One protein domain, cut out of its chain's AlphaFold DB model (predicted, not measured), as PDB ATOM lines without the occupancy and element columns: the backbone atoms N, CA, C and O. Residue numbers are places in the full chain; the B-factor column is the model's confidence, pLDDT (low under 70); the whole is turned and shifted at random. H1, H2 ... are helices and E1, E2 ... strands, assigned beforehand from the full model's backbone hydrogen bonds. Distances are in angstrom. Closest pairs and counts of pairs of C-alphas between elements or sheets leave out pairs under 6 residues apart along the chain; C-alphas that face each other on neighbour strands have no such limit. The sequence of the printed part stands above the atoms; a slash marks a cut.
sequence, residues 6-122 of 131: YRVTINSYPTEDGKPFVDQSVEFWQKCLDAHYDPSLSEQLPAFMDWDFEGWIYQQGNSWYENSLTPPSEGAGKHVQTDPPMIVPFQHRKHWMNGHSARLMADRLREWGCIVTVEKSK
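Overview. This is residues 6 to 122 of the 131 residues of an uncharacterized protein of Glutamicibacter sp. BW77 (UniProt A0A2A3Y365). In a model of little regular structure, H3 packs on the ribbon of E1 and E2 at one end, and the hairpin H1 and H2 makes the other. Residues 45 to 98 loop between them, and 61 to 66 stick out. The 117 printed residues run E1, H1, H2, H3, E2; the class is mixed. It is compact, radius of gyration of the C-alphas 14.8 A, spanning 51 by 32 by 23 A.

Arrangement. Find E1, residues 6 to 12, antiparallel to E2, residues 115 to 121; N 9 and O 117 are 2.9 A apart. H3, residues 99 to 111, has its closest C-alpha to E2 at Ala 106, 6.3 A from Val 116. H1, residues 26 to 37, and H2, residues 39 to 44, form a hairpin. Each O i to N i+4 pair in H1 and H3 is within hydrogen-bond range; H2 has 0 of 2, but 2 of 3 O i to N i+3.

Along the chain. E1 begins at C-alpha 6 (-2.816, 31.278, 292.001); E2 runs 20.2 A to C-alpha 121 (0.107, 34.189, 296.688).

Size, cuts and confidence. The printed part has no cut; 38 residues are under 70 in pLDDT, among them residues 58 to 86.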
ATOM      1  N   TYR A   6      -2.248  30.324 292.952       84.44
ATOM      2  CA  TYR A   6      -2.816  31.278 292.001       84.44
ATOM      3  C   TYR A   6      -4.338  31.309 292.104       84.44
ATOM      4  O   TYR A   6      -4.953  30.265 292.296       84.44
ATOM      5  N   ARG A   7      -4.953  32.481 291.964       84.44
ATOM      6  CA  ARG A   7      -6.414  32.644 291.960       84.44
ATOM      7  C   ARG A   7      -6.831  33.384 290.701       84.44
ATOM      8  O   ARG A   7      -6.264  34.428 290.396       84.44
ATOM      9  N   VAL A   8      -7.822  32.852 289.994       82.94
ATOM     10  CA  VAL A   8      -8.448  33.532 288.856       82.94
ATOM     11  C   VAL A   8      -9.711  34.224 289.352       82.94
ATOM     12  O   VAL A   8     -10.580  33.583 289.945       82.94
ATOM     13  N   THR A   9      -9.796  35.527 289.119       85.88
ATOM     14  CA  THR A   9     -10.969  36.351 289.414       85.88
ATOM     15  C   THR A   9     -11.535  36.865 288.097       85.88
ATOM     16  O   THR A   9     -10.807  37.464 287.307       85.88
ATOM     17  N   ILE A  10     -12.827  36.642 287.867       87.19
ATOM     18  CA  ILE A  10     -13.552  37.240 286.745       87.19
ATOM     19  C   ILE A  10     -14.019  38.623 287.197       87.19
ATOM     20  O   ILE A  10     -14.754  38.736 288.177       87.19
ATOM     21  N   ASN A  11     -13.548  39.663 286.517       89.12
ATOM     22  CA  ASN A  11     -13.915  41.050 286.797       89.12
ATOM     23  C   ASN A  11     -15.221  41.425 286.085       89.12
ATOM     24  O   ASN A  11     -16.014  42.183 286.636       89.12
ATOM     25  N   SER A  12     -15.447  40.893 284.880       90.88
ATOM     26  CA  SER A  12     -16.700  41.057 284.139       90.88
ATOM     27  C   SER A  12     -16.906  39.937 283.120       90.88
ATOM     28  O   SER A  12     -15.940  39.423 282.545       90.88
ATOM     29  N   TYR A  13     -18.174  39.602 282.885       90.31
ATOM     30  CA  TYR A  13     -18.613  38.767 281.768       90.31
ATOM     31  C   TYR A  13     -18.997  39.655 280.578       90.31
ATOM     32  O   TYR A  13     -19.433  40.787 280.797       90.31
ATOM     33  N   PRO A  14     -18.853  39.170 279.337       89.94
ATOM     34  CA  PRO A  14     -19.216  39.924 278.140       89.94
ATOM     35  C   PRO A  14     -20.677  39.724 277.716       89.94
ATOM     36  O   PRO A  14     -21.077  40.198 276.654       89.94
ATOM     37  N   THR A  15     -21.477  39.011 278.514       88.31
ATOM     38  CA  THR A  15     -22.921  38.914 278.289       88.31
ATOM     39  C   THR A  15     -23.556  40.297 278.424       88.31
ATOM     40  O   THR A  15     -23.069  41.147 279.170       88.31
ATOM     41  N   GLU A  16     -24.666  40.526 277.724       86.88
ATOM     42  CA  GLU A  16     -25.359  41.823 277.735       86.88
ATOM     43  C   GLU A  16     -25.778  42.251 279.152       86.88
ATOM     44  O   GLU A  16     -25.735  43.428 279.504       86.88
ATOM     45  N   ASP A  17     -26.121  41.281 279.999       87.56
ATOM     46  CA  ASP A  17     -26.516  41.501 281.387       87.56
ATOM     47  C   ASP A  17     -25.353  41.418 282.396       87.56
ATOM     48  O   ASP A  17     -25.577  41.529 283.605       87.56
ATOM     49  N   GLY A  18     -24.123  41.197 281.921       87.31
ATOM     50  CA  GLY A  18     -22.913  41.038 282.730       87.31
ATOM     51  C   GLY A  18     -22.915  39.826 283.670       87.31
ATOM     52  O   GLY A  18     -22.038  39.728 284.537       87.31
ATOM     53  N   LYS A  19     -23.891  38.919 283.549       87.25
ATOM     54  CA  LYS A  19     -24.005  37.726 284.390       87.25
ATOM     55  C   LYS A  19     -23.137  36.568 283.883       87.25
ATOM     56  O   LYS A  19     -22.785  36.506 282.708       87.25
ATOM     57  N   PRO A  20     -22.820  35.596 284.754       84.25
ATOM     58  CA  PRO A  20     -22.163  34.365 284.338       84.25
ATOM     59  C   PRO A  20     -22.873  33.659 283.177       84.25
ATOM     60  O   PRO A  20     -24.101  33.642 283.106       84.25
ATOM     61  N   PHE A  21     -22.104  32.982 282.319       83.75
ATOM     62  CA  PHE A  21     -22.644  32.178 281.212       83.75
ATOM     63  C   PHE A  21     -23.668  31.134 281.687       83.75
ATOM     64  O   PHE A  21     -24.695  30.900 281.059       83.75
ATOM     65  N   VAL A  22     -23.434  30.554 282.862       76.56
ATOM     66  CA  VAL A  22     -24.305  29.532 283.461       76.56
ATOM     67  C   VAL A  22     -25.638  30.053 284.001       76.56
ATOM     68  O   VAL A  22     -26.483  29.251 284.410       76.56
ATOM     69  N   ASP A  23     -25.780  31.376 284.063       81.38
ATOM     70  CA  ASP A  23     -26.992  32.066 284.492       81.38
ATOM     71  C   ASP A  23     -27.789  32.599 283.286       81.38
ATOM     72  O   ASP A  23     -28.883  33.135 283.467       81.38
ATOM     73  N   GLN A  24     -27.271  32.430 282.062       81.88
ATOM     74  CA  GLN A  24     -28.016  32.700 280.834       81.88
ATOM     75  C   GLN A  24     -29.094  31.631 280.624       81.88
ATOM     76  O   GLN A  24     -28.946  30.478 281.043       81.88
ATOM     77  N   SER A  25     -30.201  32.021 279.993       79.25
ATOM     78  CA  SER A  25     -31.359  31.142 279.841       79.25
ATOM     79  C   SER A  25     -31.113  30.019 278.825       79.25
ATOM     80  O   SER A  25     -30.207  30.091 277.993       79.25
ATOM     81  N   VAL A  26     -31.941  28.972 278.871       74.38
ATOM     82  CA  VAL A  26     -31.905  27.891 277.868       74.38
ATOM     83  C   VAL A  26     -32.135  28.462 276.470       74.38
ATOM     84  O   VAL A  26     -31.439  28.098 275.530       74.38
ATOM     85  N   GLU A  27     -33.081  29.391 276.344       78.88
ATOM     86  CA  GLU A  27     -33.456  30.018 275.078       78.88
ATOM     87  C   GLU A  27     -32.303  30.824 274.474       78.88
ATOM     88  O   GLU A  27     -32.161  30.863 273.255       78.88
ATOM     89  N   PHE A  28     -31.465  31.449 275.308       83.81
ATOM     90  CA  PHE A  28     -30.256  32.131 274.847       83.81
ATOM     91  C   PHE A  28     -29.293  31.149 274.164       83.81
ATOM     92  O   PHE A  28     -28.870  31.380 273.031       83.81
ATOM     93  N   TRP A  29     -28.998  30.023 274.817       79.62
ATOM     94  CA  TRP A  29     -28.093  29.012 274.266       79.62
ATOM     95  C   TRP A  29     -28.687  28.273 273.067       79.62
ATOM     96  O   TRP A  29     -27.950  27.950 272.138       79.62
ATOM     97  N   GLN A  30     -30.006  28.063 273.046       77.50
ATOM     98  CA  GLN A  30     -30.694  27.475 271.898       77.50
ATOM     99  C   GLN A  30     -30.572  28.365 270.659       77.50
ATOM    100  O   GLN A  30     -30.225  27.860 269.603       77.50
ATOM    101  N   LYS A  31     -30.751  29.687 270.787       80.62
ATOM    102  CA  LYS A  31     -30.552  30.619 269.662       80.62
ATOM    103  C   LYS A  31     -29.131  30.579 269.112       80.62
ATOM    104  O   LYS A  31     -28.943  30.637 267.902       80.62
ATOM    105  N   CYS A  32     -28.139  30.468 269.999       80.88
ATOM    106  CA  CYS A  32     -26.752  30.325 269.573       80.88
ATOM    107  C   CYS A  32     -26.572  29.028 268.770       80.88
ATOM    108  O   CYS A  32     -26.003  29.051 267.687       80.88
ATOM    109  N   LEU A  33     -27.123  27.912 269.253       78.12
ATOM    110  CA  LEU A  33     -27.075  26.638 268.538       78.12
ATOM    111  C   LEU A  33     -27.815  26.685 267.189       78.12
ATOM    112  O   LEU A  33     -27.304  26.182 266.191       78.12
ATOM    113  N   ASP A  34     -28.987  27.313 267.141       80.81
ATOM    114  CA  ASP A  34     -29.762  27.473 265.910       80.81
ATOM    115  C   ASP A  34     -28.965  28.277 264.871       80.81
ATOM    116  O   ASP A  34     -28.925  27.896 263.705       80.81
ATOM    117  N   ALA A  35     -28.255  29.330 265.297       80.69
ATOM    118  CA  ALA A  35     -27.382  30.110 264.423       80.69
ATOM    119  C   ALA A  35     -26.170  29.327 263.903       80.69
ATOM    120  O   ALA A  35     -25.744  29.556 262.775       80.69
ATOM    121  N   HIS A  36     -25.645  28.365 264.664       78.38
ATOM    122  CA  HIS A  36     -24.603  27.469 264.157       78.38
ATOM    123  C   HIS A  36     -25.098  26.619 262.976       78.38
ATOM    124  O   HIS A  36     -24.400  26.481 261.972       78.38
ATOM    125  N   TYR A  37     -26.301  26.047 263.091       80.00
ATOM    126  CA  TYR A  37     -26.864  25.163 262.065       80.00
ATOM    127  C   TYR A  37     -27.529  25.910 260.903       80.00
ATOM    128  O   TYR A  37     -27.602  25.371 259.797       80.00
ATOM    129  N   ASP A  38     -27.992  27.138 261.132       82.38
ATOM    130  CA  ASP A  38     -28.571  28.015 260.121       82.38
ATOM    131  C   ASP A  38     -27.798  29.346 260.051       82.38
ATOM    132  O   ASP A  38     -28.083  30.283 260.807       82.38
ATOM    133  N   PRO A  39     -26.860  29.482 259.090       80.88
ATOM    134  CA  PRO A  39     -26.084  30.704 258.904       80.88
ATOM    135  C   PRO A  39     -26.911  31.971 258.648       80.88
ATOM    136  O   PRO A  39     -26.404  33.082 258.824       80.88
ATOM    137  N   SER A  40     -28.181  31.839 258.244       84.56
ATOM    138  CA  SER A  40     -29.075  32.992 258.079       84.56
ATOM    139  C   SER A  40     -29.449  33.652 259.410       84.56
ATOM    140  O   SER A  40     -29.824  34.822 259.429       84.56
ATOM    141  N   LEU A  41     -29.282  32.941 260.530       82.44
ATOM    142  CA  LEU A  41     -29.513  33.452 261.881       82.44
ATOM    143  C   LEU A  41     -28.235  34.025 262.509       82.44
ATOM    144  O   LEU A  41     -28.206  34.297 263.707       82.44
ATOM    145  N   SER A  42     -27.183  34.234 261.714       78.31
ATOM    146  CA  SER A  42     -25.871  34.634 262.216       78.31
ATOM    147  C   SER A  42     -25.841  35.940 262.998       78.31
ATOM    148  O   SER A  42     -25.113  36.068 263.980       78.31
ATOM    149  N   GLU A  43     -26.697  36.881 262.612       80.50
ATOM    150  CA  GLU A  43     -26.881  38.166 263.288       80.50
ATOM    151  C   GLU A  43     -27.453  38.030 264.712       80.50
ATOM    152  O   GLU A  43     -27.453  38.998 265.470       80.50
ATOM    153  N   GLN A  44     -27.949  36.846 265.089       79.38
ATOM    154  CA  GLN A  44     -28.484  36.569 266.423       79.38
ATOM    155  C   GLN A  44     -27.414  36.097 267.413       79.38
ATOM    156  O   GLN A  44     -27.719  35.965 268.602       79.38
ATOM    157  N   LEU A  45     -26.182  35.838 266.955       82.88
ATOM    158  CA  LEU A  45     -25.095  35.483 267.857       82.88
ATOM    159  C   LEU A  45     -24.708  36.678 268.733       82.88
ATOM    160  O   LEU A  45     -24.623  37.814 268.254       82.88
ATOM    161  N   PRO A  46     -24.444  36.443 270.026       82.94
ATOM    162  CA  PRO A  46     -23.946  37.494 270.890       82.94
ATOM    163  C   PRO A  46     -22.563  37.940 270.403       82.94
ATOM    164  O   PRO A  46     -21.728  37.118 270.045       82.94
ATOM    165  N   ALA A  47     -22.286  39.243 270.458       84.12
ATOM    166  CA  ALA A  47     -21.066  39.831 269.888       84.12
ATOM    167  C   ALA A  47     -19.744  39.291 270.471       84.12
ATOM    168  O   ALA A  47     -18.687  39.509 269.888       84.12
ATOM    169  N   PHE A  48     -19.784  38.640 271.637       81.50
ATOM    170  CA  PHE A  48     -18.612  38.020 272.260       81.50
ATOM    171  C   PHE A  48     -18.313  36.611 271.735       81.50
ATOM    172  O   PHE A  48     -17.275  36.052 272.076       81.50
ATOM    173  N   MET A  49     -19.238  36.018 270.984       78.38
ATOM    174  CA  MET A  49     -19.121  34.673 270.448       78.38
ATOM    175  C   MET A  49     -18.730  34.762 268.976       78.38
ATOM    176  O   MET A  49     -19.455  35.335 268.164       78.38
ATOM    177  N   ASP A  50     -17.582  34.184 268.644       72.38
ATOM    178  CA  ASP A  50     -17.179  33.995 267.253       72.38
ATOM    179  C   ASP A  50     -18.063  32.946 266.573       72.38
ATOM    180  O   ASP A  50     -18.668  32.121 267.242       72.38
ATOM    181  N   TRP A  51     -18.113  32.950 265.237       62.00
ATOM    182  CA  TRP A  51     -18.902  32.001 264.433       62.00
ATOM    183  C   TRP A  51     -18.492  30.529 264.625       62.00
ATOM    184  O   TRP A  51     -19.305  29.619 264.462       62.00
ATOM    185  N   ASP A  52     -17.223  30.289 264.960       68.38
ATOM    186  CA  ASP A  52     -16.634  28.955 265.081       68.38
ATOM    187  C   ASP A  52     -16.611  28.485 266.543       68.38
ATOM    188  O   ASP A  52     -15.584  28.498 267.223       68.38
ATOM    189  N   PHE A  53     -17.784  28.098 267.051       70.31
ATOM    190  CA  PHE A  53     -17.948  27.524 268.390       70.31
ATOM    191  C   PHE A  53     -18.328  26.038 268.369       70.31
ATOM    192  O   PHE A  53     -18.805  25.510 269.373       70.31
ATOM    193  N   GLU A  54     -18.078  25.342 267.252       73.44
ATOM    194  CA  GLU A  54     -18.411  23.918 267.079       73.44
ATOM    195  C   GLU A  54     -17.796  23.049 268.187       73.44
ATOM    196  O   GLU A  54     -18.454  22.164 268.733       73.44
ATOM    197  N   GLY A  55     -16.566  23.369 268.603       69.88
ATOM    198  CA  GLY A  55     -15.865  22.679 269.692       69.88
ATOM    199  C   GLY A  55     -16.532  22.795 271.070       69.88
ATOM    200  O   GLY A  55     -16.171  22.055 271.987       69.88
ATOM    201  N   TRP A  56     -17.506  23.696 271.222       71.44
ATOM    202  CA  TRP A  56     -18.261  23.921 272.456       71.44
ATOM    203  C   TRP A  56     -19.673  23.328 272.408       71.44
ATOM    204  O   TRP A  56     -20.339  23.275 273.441       71.44
ATOM    205  N   ILE A  57     -20.144  22.868 271.248       72.06
ATOM    206  CA  ILE A  57     -21.455  22.225 271.112       72.06
ATOM    207  C   ILE A  57     -21.385  20.823 271.717       72.06
ATOM    208  O   ILE A  57     -20.436  20.063 271.502       72.06
ATOM    209  N   TYR A  58     -22.400  20.454 272.493       64.06
ATOM    210  CA  TYR A  58     -22.473  19.110 273.050       64.06
ATOM    211  C   TYR A  58     -22.833  18.102 271.952       64.06
ATOM    212  O   TYR A  58     -23.905  18.174 271.356       64.06
ATOM    213  N   GLN A  59     -21.951  17.138 271.692       58.31
ATOM    214  CA  GLN A  59     -22.210  16.038 270.762       58.31
ATOM    215  C   GLN A  59     -22.492  14.760 271.565       58.31
ATOM    216  O   GLN A  59     -21.683  14.377 272.413       58.31
ATOM    217  N   GLN A  60     -23.627  14.086 271.323       44.47
ATOM    218  CA  GLN A  60     -23.904  12.776 271.931       44.47
ATOM    219  C   GLN A  60     -22.794  11.792 271.531       44.47
ATOM    220  O   GLN A  60     -22.659  11.444 270.363       44.47
ATOM    221  N   GLY A  61     -21.987  11.364 272.505       43.91
ATOM    222  CA  GLY A  61     -20.792  10.543 272.273       43.91
ATOM    223  C   GLY A  61     -19.491  11.209 272.715       43.91
ATOM    224  O   GLY A  61     -18.542  10.495 273.019       43.91
ATOM    225  N   ASN A  62     -19.471  12.535 272.897       46.81
ATOM    226  CA  ASN A  62     -18.411  13.207 273.642       46.81
ATOM    227  C   ASN A  62     -18.569  12.861 275.123       46.81
ATOM    228  O   ASN A  62     -19.113  13.622 275.925       46.81
ATOM    229  N   SER A  63     -18.087  11.673 275.500       36.53
ATOM    230  CA  SER A  63     -17.732  11.435 276.888       36.53
ATOM    231  C   SER A  63     -16.784  12.560 277.294       36.53
ATOM    232  O   SER A  63     -15.965  13.010 276.490       36.53
ATOM    233  N   TRP A  64     -16.881  13.005 278.541       42.16
ATOM    234  CA  TRP A  64     -16.032  14.013 279.187       42.16
ATOM    235  C   TRP A  64     -14.510  13.893 278.942       42.16
ATOM    236  O   TRP A  64     -13.750  14.758 279.374       42.16
ATOM    237  N   TYR A  65     -14.071  12.813 278.296       33.66
ATOM    238  CA  TYR A  65     -12.702  12.414 278.044       33.66
ATOM    239  C   TYR A  65     -12.224  12.572 276.588       33.66
ATOM    240  O   TYR A  65     -11.010  12.636 276.405       33.66
ATOM    241  N   GLU A  66     -13.091  12.629 275.563       34.97
ATOM    242  CA  GLU A  66     -12.637  12.410 274.167       34.97
ATOM    243  C   GLU A  66     -12.303  13.662 273.342       34.97
ATOM    244  O   GLU A  66     -11.424  13.581 272.487       34.97
ATOM    245  N   ASN A  67     -12.845  14.842 273.660       35.53
ATOM    246  CA  ASN A  67     -12.255  16.094 273.174       35.53
ATOM    247  C   ASN A  67     -11.191  16.546 274.174       35.53
ATOM    248  O   ASN A  67     -11.487  17.143 275.210       35.53
ATOM    249  N   SER A  68      -9.940  16.180 273.883       35.38
ATOM    250  CA  SER A  68      -8.762  16.323 274.737       35.38
ATOM    251  C   SER A  68      -8.392  17.779 275.057       35.38
ATOM    252  O   SER A  68      -7.377  18.321 274.621       35.38
ATOM    253  N   LEU A  69      -9.176  18.389 275.925       31.39
ATOM    254  CA  LEU A  69      -8.754  19.439 276.828       31.39
ATOM    255  C   LEU A  69      -9.259  19.029 278.203       31.39
ATOM    256  O   LEU A  69     -10.181  19.654 278.723       31.39
ATOM    257  N   THR A  70      -8.665  17.952 278.738       30.56
ATOM    258  CA  THR A  70      -8.882  17.394 280.081       30.56
ATOM    259  C   THR A  70      -9.526  18.448 280.985       30.56
ATOM    260  O   THR A  70      -8.874  19.471 281.244       30.56
ATOM    261  N   PRO A  71     -10.792  18.290 281.427       33.66
ATOM    262  CA  PRO A  71     -11.287  19.160 282.477       33.66
ATOM    263  C   PRO A  71     -10.287  18.976 283.620       33.66
ATOM    264  O   PRO A  71     -10.033  17.826 284.000       33.66
ATOM    265  N   PRO A  72      -9.624  20.040 284.118       32.88
ATOM    266  CA  PRO A  72      -8.891  19.869 285.348       32.88
ATOM    267  C   PRO A  72      -9.932  19.330 286.316       32.88
ATOM    268  O   PRO A  72     -11.024  19.892 286.424       32.88
ATOM    269  N   SER A  73      -9.628  18.170 286.892       32.59
ATOM    270  CA  SER A  73     -10.298  17.654 288.071       32.59
ATOM    271  C   SER A  73     -10.761  18.850 288.902       32.59
ATOM    272  O   SER A  73      -9.912  19.613 289.362       32.59
ATOM    273  N   GLU A  74     -12.085  19.019 288.989       35.03
ATOM    274  CA  GLU A  74     -12.803  20.134 289.627       35.03
ATOM    275  C   GLU A  74     -13.070  21.391 288.750       35.03
ATOM    276  O   GLU A  74     -12.320  22.364 288.740       35.03
ATOM    277  N   GLY A  75     -14.259  21.437 288.121       36.78
ATOM    278  CA  GLY A  75     -15.141  22.608 288.299       36.78
ATOM    279  C   GLY A  75     -15.326  23.650 287.182       36.78
ATOM    280  O   GLY A  75     -15.581  24.801 287.533       36.78
ATOM    281  N   ALA A  76     -15.260  23.305 285.888       39.59
ATOM    282  CA  ALA A  76     -15.270  24.317 284.813       39.59
ATOM    283  C   ALA A  76     -16.516  24.408 283.901       39.59
ATOM    284  O   ALA A  76     -16.525  25.250 283.008       39.59
ATOM    285  N   GLY A  77     -17.561  23.599 284.094       42.47
ATOM    286  CA  GLY A  77     -18.776  23.662 283.267       42.47
ATOM    287  C   GLY A  77     -20.025  23.286 284.060       42.47
ATOM    288  O   GLY A  77     -19.983  22.364 284.874       42.47
ATOM    289  N   LYS A  78     -21.132  24.009 283.851       41.88
ATOM    290  CA  LYS A  78     -22.443  23.683 284.436       41.88
ATOM    291  C   LYS A  78     -23.376  23.192 283.333       41.88
ATOM    292  O   LYS A  78     -23.463  23.813 282.280       41.88
ATOM    293  N   HIS A  79     -24.105  22.118 283.616       47.19
ATOM    294  CA  HIS A  79     -25.193  21.634 282.771       47.19
ATOM    295  C   HIS A  79     -26.421  22.534 282.898       47.19
ATOM    296  O   HIS A  79     -26.874  22.822 284.009       47.19
ATOM    297  N   VAL A  80     -27.003  22.900 281.763       39.75
ATOM    298  CA  VAL A  80     -28.426  23.235 281.674       39.75
ATOM    299  C   VAL A  80     -29.154  21.922 281.311       39.75
ATOM    300  O   VAL A  80     -28.586  21.106 280.598       39.75
ATOM    301  N   GLN A  81     -30.306  21.630 281.922       36.88
ATOM    302  CA  GLN A  81     -30.889  20.282 282.124       36.88
ATOM    303  C   GLN A  81     -30.846  19.240 280.974       36.88
ATOM    304  O   GLN A  81     -30.968  19.555 279.799       36.88
ATOM    305  N   THR A  82     -30.779  17.971 281.415       43.47
ATOM    306  CA  THR A  82     -30.910  16.647 280.748       43.47
ATOM    307  C   THR A  82     -30.072  16.317 279.516       43.47
ATOM    308  O   THR A  82     -29.735  15.152 279.390       43.47
ATOM    309  N   ASP A  83     -29.663  17.286 278.706       49.12
ATOM    310  CA  ASP A  83     -28.603  17.187 277.690       49.12
ATOM    311  C   ASP A  83     -28.322  18.633 277.232       49.12
ATOM    312  O   ASP A  83     -29.126  19.197 276.487       49.12
ATOM    313  N   PRO A  84     -27.274  19.315 277.736       52.44
ATOM    314  CA  PRO A  84     -27.083  20.729 277.431       52.44
ATOM    315  C   PRO A  84     -26.712  20.907 275.954       52.44
ATOM    316  O   PRO A  84     -25.863  20.167 275.475       52.44
ATOM    317  N   PRO A  85     -27.245  21.914 275.244       58.81
ATOM    318  CA  PRO A  85     -26.858  22.185 273.857       58.81
ATOM    319  C   PRO A  85     -25.409  22.692 273.727       58.81
ATOM    320  O   PRO A  85     -24.809  22.577 272.661       58.81
ATOM    321  N   MET A  86     -24.830  23.247 274.803       66.69
ATOM    322  CA  MET A  86     -23.532  23.926 274.766       66.69
ATOM    323  C   MET A  86     -22.743  23.803 276.077       66.69
ATOM    324  O   MET A  86     -23.305  23.827 277.173       66.69
ATOM    325  N   ILE A  87     -21.422  23.711 275.947       70.00
ATOM    326  CA  ILE A  87     -20.431  23.716 277.022       70.00
ATOM    327  C   ILE A  87     -19.898  25.144 277.170       70.00
ATOM    328  O   ILE A  87     -19.319  25.690 276.236       70.00
ATOM    329  N   VAL A  88     -20.053  25.737 278.355       71.25
ATOM    330  CA  VAL A  88     -19.650  27.130 278.618       71.25
ATOM    331  C   VAL A  88     -18.627  27.207 279.754       71.25
ATOM    332  O   VAL A  88     -18.739  26.433 280.714       71.25
ATOM    333  N   PRO A  89     -17.649  28.133 279.703       72.44
ATOM    334  CA  PRO A  89     -16.698  28.312 280.785       72.44
ATOM    335  C   PRO A  89     -17.392  28.685 282.085       72.44
ATOM    336  O   PRO A  89     -18.320  29.494 282.137       72.44
ATOM    337  N   PHE A  90     -16.888  28.139 283.177       69.38
ATOM    338  CA  PHE A  90     -17.377  28.472 284.493       69.38
ATOM    339  C   PHE A  90     -16.241  28.424 285.511       69.38
ATOM    340  O   PHE A  90     -15.314  27.630 285.389       69.38
ATOM    341  N   GLN A  91     -16.312  29.284 286.527       65.50
ATOM    342  CA  GLN A  91     -15.373  29.267 287.642       65.50
ATOM    343  C   GLN A  91     -16.148  29.335 288.959       65.50
ATOM    344  O   GLN A  91     -16.719  30.372 289.306       65.50
ATOM    345  N   HIS A  92     -16.147  28.233 289.719       54.59
ATOM    346  CA  HIS A  92     -16.669  28.241 291.089       54.59
ATOM    347  C   HIS A  92     -15.782  29.141 291.976       54.59
ATOM    348  O   HIS A  92     -14.579  29.302 291.761       54.59
ATOM    349  N   ARG A  93     -16.418  29.764 292.976       51.78
ATOM    350  CA  ARG A  93     -15.860  30.722 293.950       51.78
ATOM    351  C   ARG A  93     -14.385  30.470 294.328       51.78
ATOM    352  O   ARG A  93     -14.053  29.393 294.780       51.78
ATOM    353  N   LYS A  94     -13.542  31.513 294.258       55.31
ATOM    354  CA  LYS A  94     -12.257  31.745 294.976       55.31
ATOM    355  C   LYS A  94     -11.413  30.514 295.401       55.31
ATOM    356  O   LYS A  94     -10.892  30.508 296.515       55.31
ATOM    357  N   HIS A  95     -11.199  29.525 294.537       63.75
ATOM    358  CA  HIS A  95     -10.213  28.471 294.805       63.75
ATOM    359  C   HIS A  95      -8.810  28.897 294.361       63.75
ATOM    360  O   HIS A  95      -8.626  29.521 293.312       63.75
ATOM    361  N   TRP A  96      -7.820  28.568 295.189       73.19
ATOM    362  CA  TRP A  96      -6.410  28.697 294.850       73.19
ATOM    363  C   TRP A  96      -5.955  27.434 294.114       73.19
ATOM    364  O   TRP A  96      -6.196  26.325 294.578       73.19
ATOM    365  N   MET A  97      -5.286  27.601 292.980       78.94
ATOM    366  CA  MET A  97      -4.837  26.524 292.101       78.94
ATOM    367  C   MET A  97      -3.356  26.675 291.741       78.94
ATOM    368  O   MET A  97      -2.708  27.679 292.051       78.94
ATOM    369  N   ASN A  98      -2.795  25.663 291.076       82.00
ATOM    370  CA  ASN A  98      -1.437  25.758 290.552       82.00
ATOM    371  C   ASN A  98      -1.369  26.760 289.379       82.00
ATOM    372  O   ASN A  98      -2.363  27.054 288.715       82.00
ATOM    373  N   GLY A  99      -0.170  27.270 289.092       79.88
ATOM    374  CA  GLY A  99      -0.002  28.321 288.085       79.88
ATOM    375  C   GLY A  99      -0.297  27.897 286.647       79.88
ATOM    376  O   GLY A  99      -0.641  28.751 285.838       79.88
ATOM    377  N   HIS A 100      -0.166  26.612 286.308       80.19
ATOM    378  CA  HIS A 100      -0.504  26.122 284.972       80.19
ATOM    379  C   HIS A 100      -2.023  26.122 284.767       80.19
ATOM    380  O   HIS A 100      -2.498  26.734 283.814       80.19
ATOM    381  N   SER A 101      -2.778  25.560 285.714       79.31
ATOM    382  CA  SER A 101      -4.245  25.565 285.699       79.31
ATOM    383  C   SER A 101      -4.822  26.984 285.697       79.31
ATOM    384  O   SER A 101      -5.750  27.256 284.943       79.31
ATOM    385  N   ALA A 102      -4.235  27.913 286.466       81.81
ATOM    386  CA  ALA A 102      -4.689  29.306 286.490       81.81
ATOM    387  C   ALA A 102      -4.533  30.014 285.141       81.81
ATOM    388  O   ALA A 102      -5.405  30.789 284.760       81.81
ATOM    389  N   ARG A 103      -3.438  29.747 284.414       82.56
ATOM    390  CA  ARG A 103      -3.234  30.300 283.067       82.56
ATOM    391  C   ARG A 103      -4.230  29.717 282.074       82.56
ATOM    392  O   ARG A 103      -4.936  30.487 281.446       82.56
ATOM    393  N   LEU A 104      -4.369  28.389 282.031       82.69
ATOM    394  CA  LEU A 104      -5.328  27.731 281.137       82.69
ATOM    395  C   LEU A 104      -6.768  28.211 281.366       82.69
ATOM    396  O   LEU A 104      -7.487  28.472 280.411       82.69
ATOM    397  N   MET A 105      -7.183  28.356 282.627       80.12
ATOM    398  CA  MET A 105      -8.509  28.881 282.958       80.12
ATOM    399  C   MET A 105      -8.662  30.345 282.525       80.12
ATOM    400  O   MET A 105      -9.677  30.711 281.939       80.12
ATOM    401  N   ALA A 106      -7.662  31.189 282.797       84.12
ATOM    402  CA  ALA A 106      -7.700  32.593 282.400       84.12
ATOM    403  C   ALA A 106      -7.739  32.765 280.875       84.12
ATOM    404  O   ALA A 106      -8.466  33.630 280.397       84.12
ATOM    405  N   ASP A 107      -6.998  31.951 280.127       84.38
ATOM    406  CA  ASP A 107      -6.960  32.015 278.666       84.38
ATOM    407  C   ASP A 107      -8.309  31.586 278.070       84.38
ATOM    408  O   ASP A 107      -8.893  32.357 277.317       84.38
ATOM    409  N   ARG A 108      -8.902  30.477 278.538       79.62
ATOM    410  CA  ARG A 108     -10.260  30.058 278.131       79.62
ATOM    411  C   ARG A 108     -11.331  31.107 278.430       79.62
ATOM    412  O   ARG A 108     -12.220  31.352 277.624       79.62
ATOM    413  N   LEU A 109     -11.271  31.737 279.605       82.44
ATOM    414  CA  LEU A 109     -12.217  32.794 279.967       82.44
ATOM    415  C   LEU A 109     -12.054  34.031 279.071       82.44
ATOM    416  O   LEU A 109     -13.051  34.669 278.744       82.44
ATOM    417  N   ARG A 110     -10.821  34.365 278.663       86.56
ATOM    418  CA  ARG A 110     -10.536  35.475 277.737       86.56
ATOM    419  C   ARG A 110     -10.942  35.172 276.303       86.56
ATOM    420  O   ARG A 110     -11.417  36.086 275.643       86.56
ATOM    421  N   GLU A 111     -10.781  33.933 275.843       84.00
ATOM    422  CA  GLU A 111     -11.292  33.473 274.541       84.00
ATOM    423  C   GLU A 111     -12.803  33.703 274.442       84.00
ATOM    424  O   GLU A 111     -13.300  34.141 273.418       84.00
ATOM    425  N   TRP A 112     -13.517  33.519 275.553       83.31
ATOM    426  CA  TRP A 112     -14.941  33.824 275.667       83.31
ATOM    427  C   TRP A 112     -15.255  35.293 275.976       83.31
ATOM    428  O   TRP A 112     -16.394  35.604 276.302       83.31
ATOM    429  N   GLY A 113     -14.266  36.189 275.944       88.31
ATOM    430  CA  GLY A 113     -14.431  37.633 276.142       88.31
ATOM    431  C   GLY A 113     -14.505  38.115 277.598       88.31
ATOM    432  O   GLY A 113     -14.777  39.293 277.837       88.31
ATOM    433  N   CYS A 114     -14.267  37.263 278.600       88.94
ATOM    434  CA  CYS A 114     -14.250  37.707 279.999       88.94
ATOM    435  C   CYS A 114     -13.034  38.592 280.300       88.94
ATOM    436  O   CYS A 114     -11.905  38.306 279.892       88.94
ATOM    437  N   ILE A 115     -13.226  39.595 281.159       91.19
ATOM    438  CA  ILE A 115     -12.108  40.332 281.756       91.19
ATOM    439  C   ILE A 115     -11.678  39.589 283.020       91.19
ATOM    440  O   ILE A 115     -12.441  39.501 283.982       91.19
ATOM    441  N   VAL A 116     -10.448  39.070 283.044       90.12
ATOM    442  CA  VAL A 116      -9.945  38.228 284.146       90.12
ATOM    443  C   VAL A 116      -8.629  38.724 284.739       90.12
ATOM    444  O   VAL A 116      -7.704  39.113 284.021       90.12
ATOM    445  N   THR A 117      -8.521  38.623 286.063       89.75
ATOM    446  CA  THR A 117      -7.295  38.862 286.835       89.75
ATOM    447  C   THR A 117      -6.748  37.541 287.363       89.75
ATOM    448  O   THR A 117      -7.496  36.737 287.918       89.75
ATOM    449  N   VAL A 118      -5.433  37.336 287.246       87.94
ATOM    450  CA  VAL A 118      -4.733  36.212 287.883       87.94
ATOM    451  C   VAL A 118      -3.882  36.744 289.025       87.94
ATOM    452  O   VAL A 118      -2.900  37.451 288.815       87.94
ATOM    453  N   GLU A 119      -4.258  36.390 290.243       87.94
ATOM    454  CA  GLU A 119      -3.527  36.730 291.455       87.94
ATOM    455  C   GLU A 119      -2.562  35.610 291.836       87.94
ATOM    456  O   GLU A 119      -2.795  34.435 291.543       87.94
ATOM    457  N   LYS A 120      -1.485  35.971 292.534       88.12
ATOM    458  CA  LYS A 120      -0.436  35.056 292.988       88.12
ATOM    459  C   LYS A 120      -0.187  35.271 294.478       88.12
ATOM    460  O   LYS A 120       0.088  36.392 294.893       88.12
ATOM    461  N   SER A 121      -0.218  34.196 295.260       82.12
ATOM    462  CA  SER A 121       0.107  34.189 296.688       82.12
ATOM    463  C   SER A 121       1.165  33.135 297.002       82.12
ATOM    464  O   SER A 121       1.301  32.126 296.304       82.12
ATOM    465  N   LYS A 122       1.927  33.351 298.075       80.38
ATOM    466  CA  LYS A 122       2.663  32.257 298.720       80.38
ATOM    467  C   LYS A 122       1.653  31.359 299.457       80.38
ATOM    468  O   LYS A 122       0.601  31.871 299.857       80.38
TER     469      LYS A 122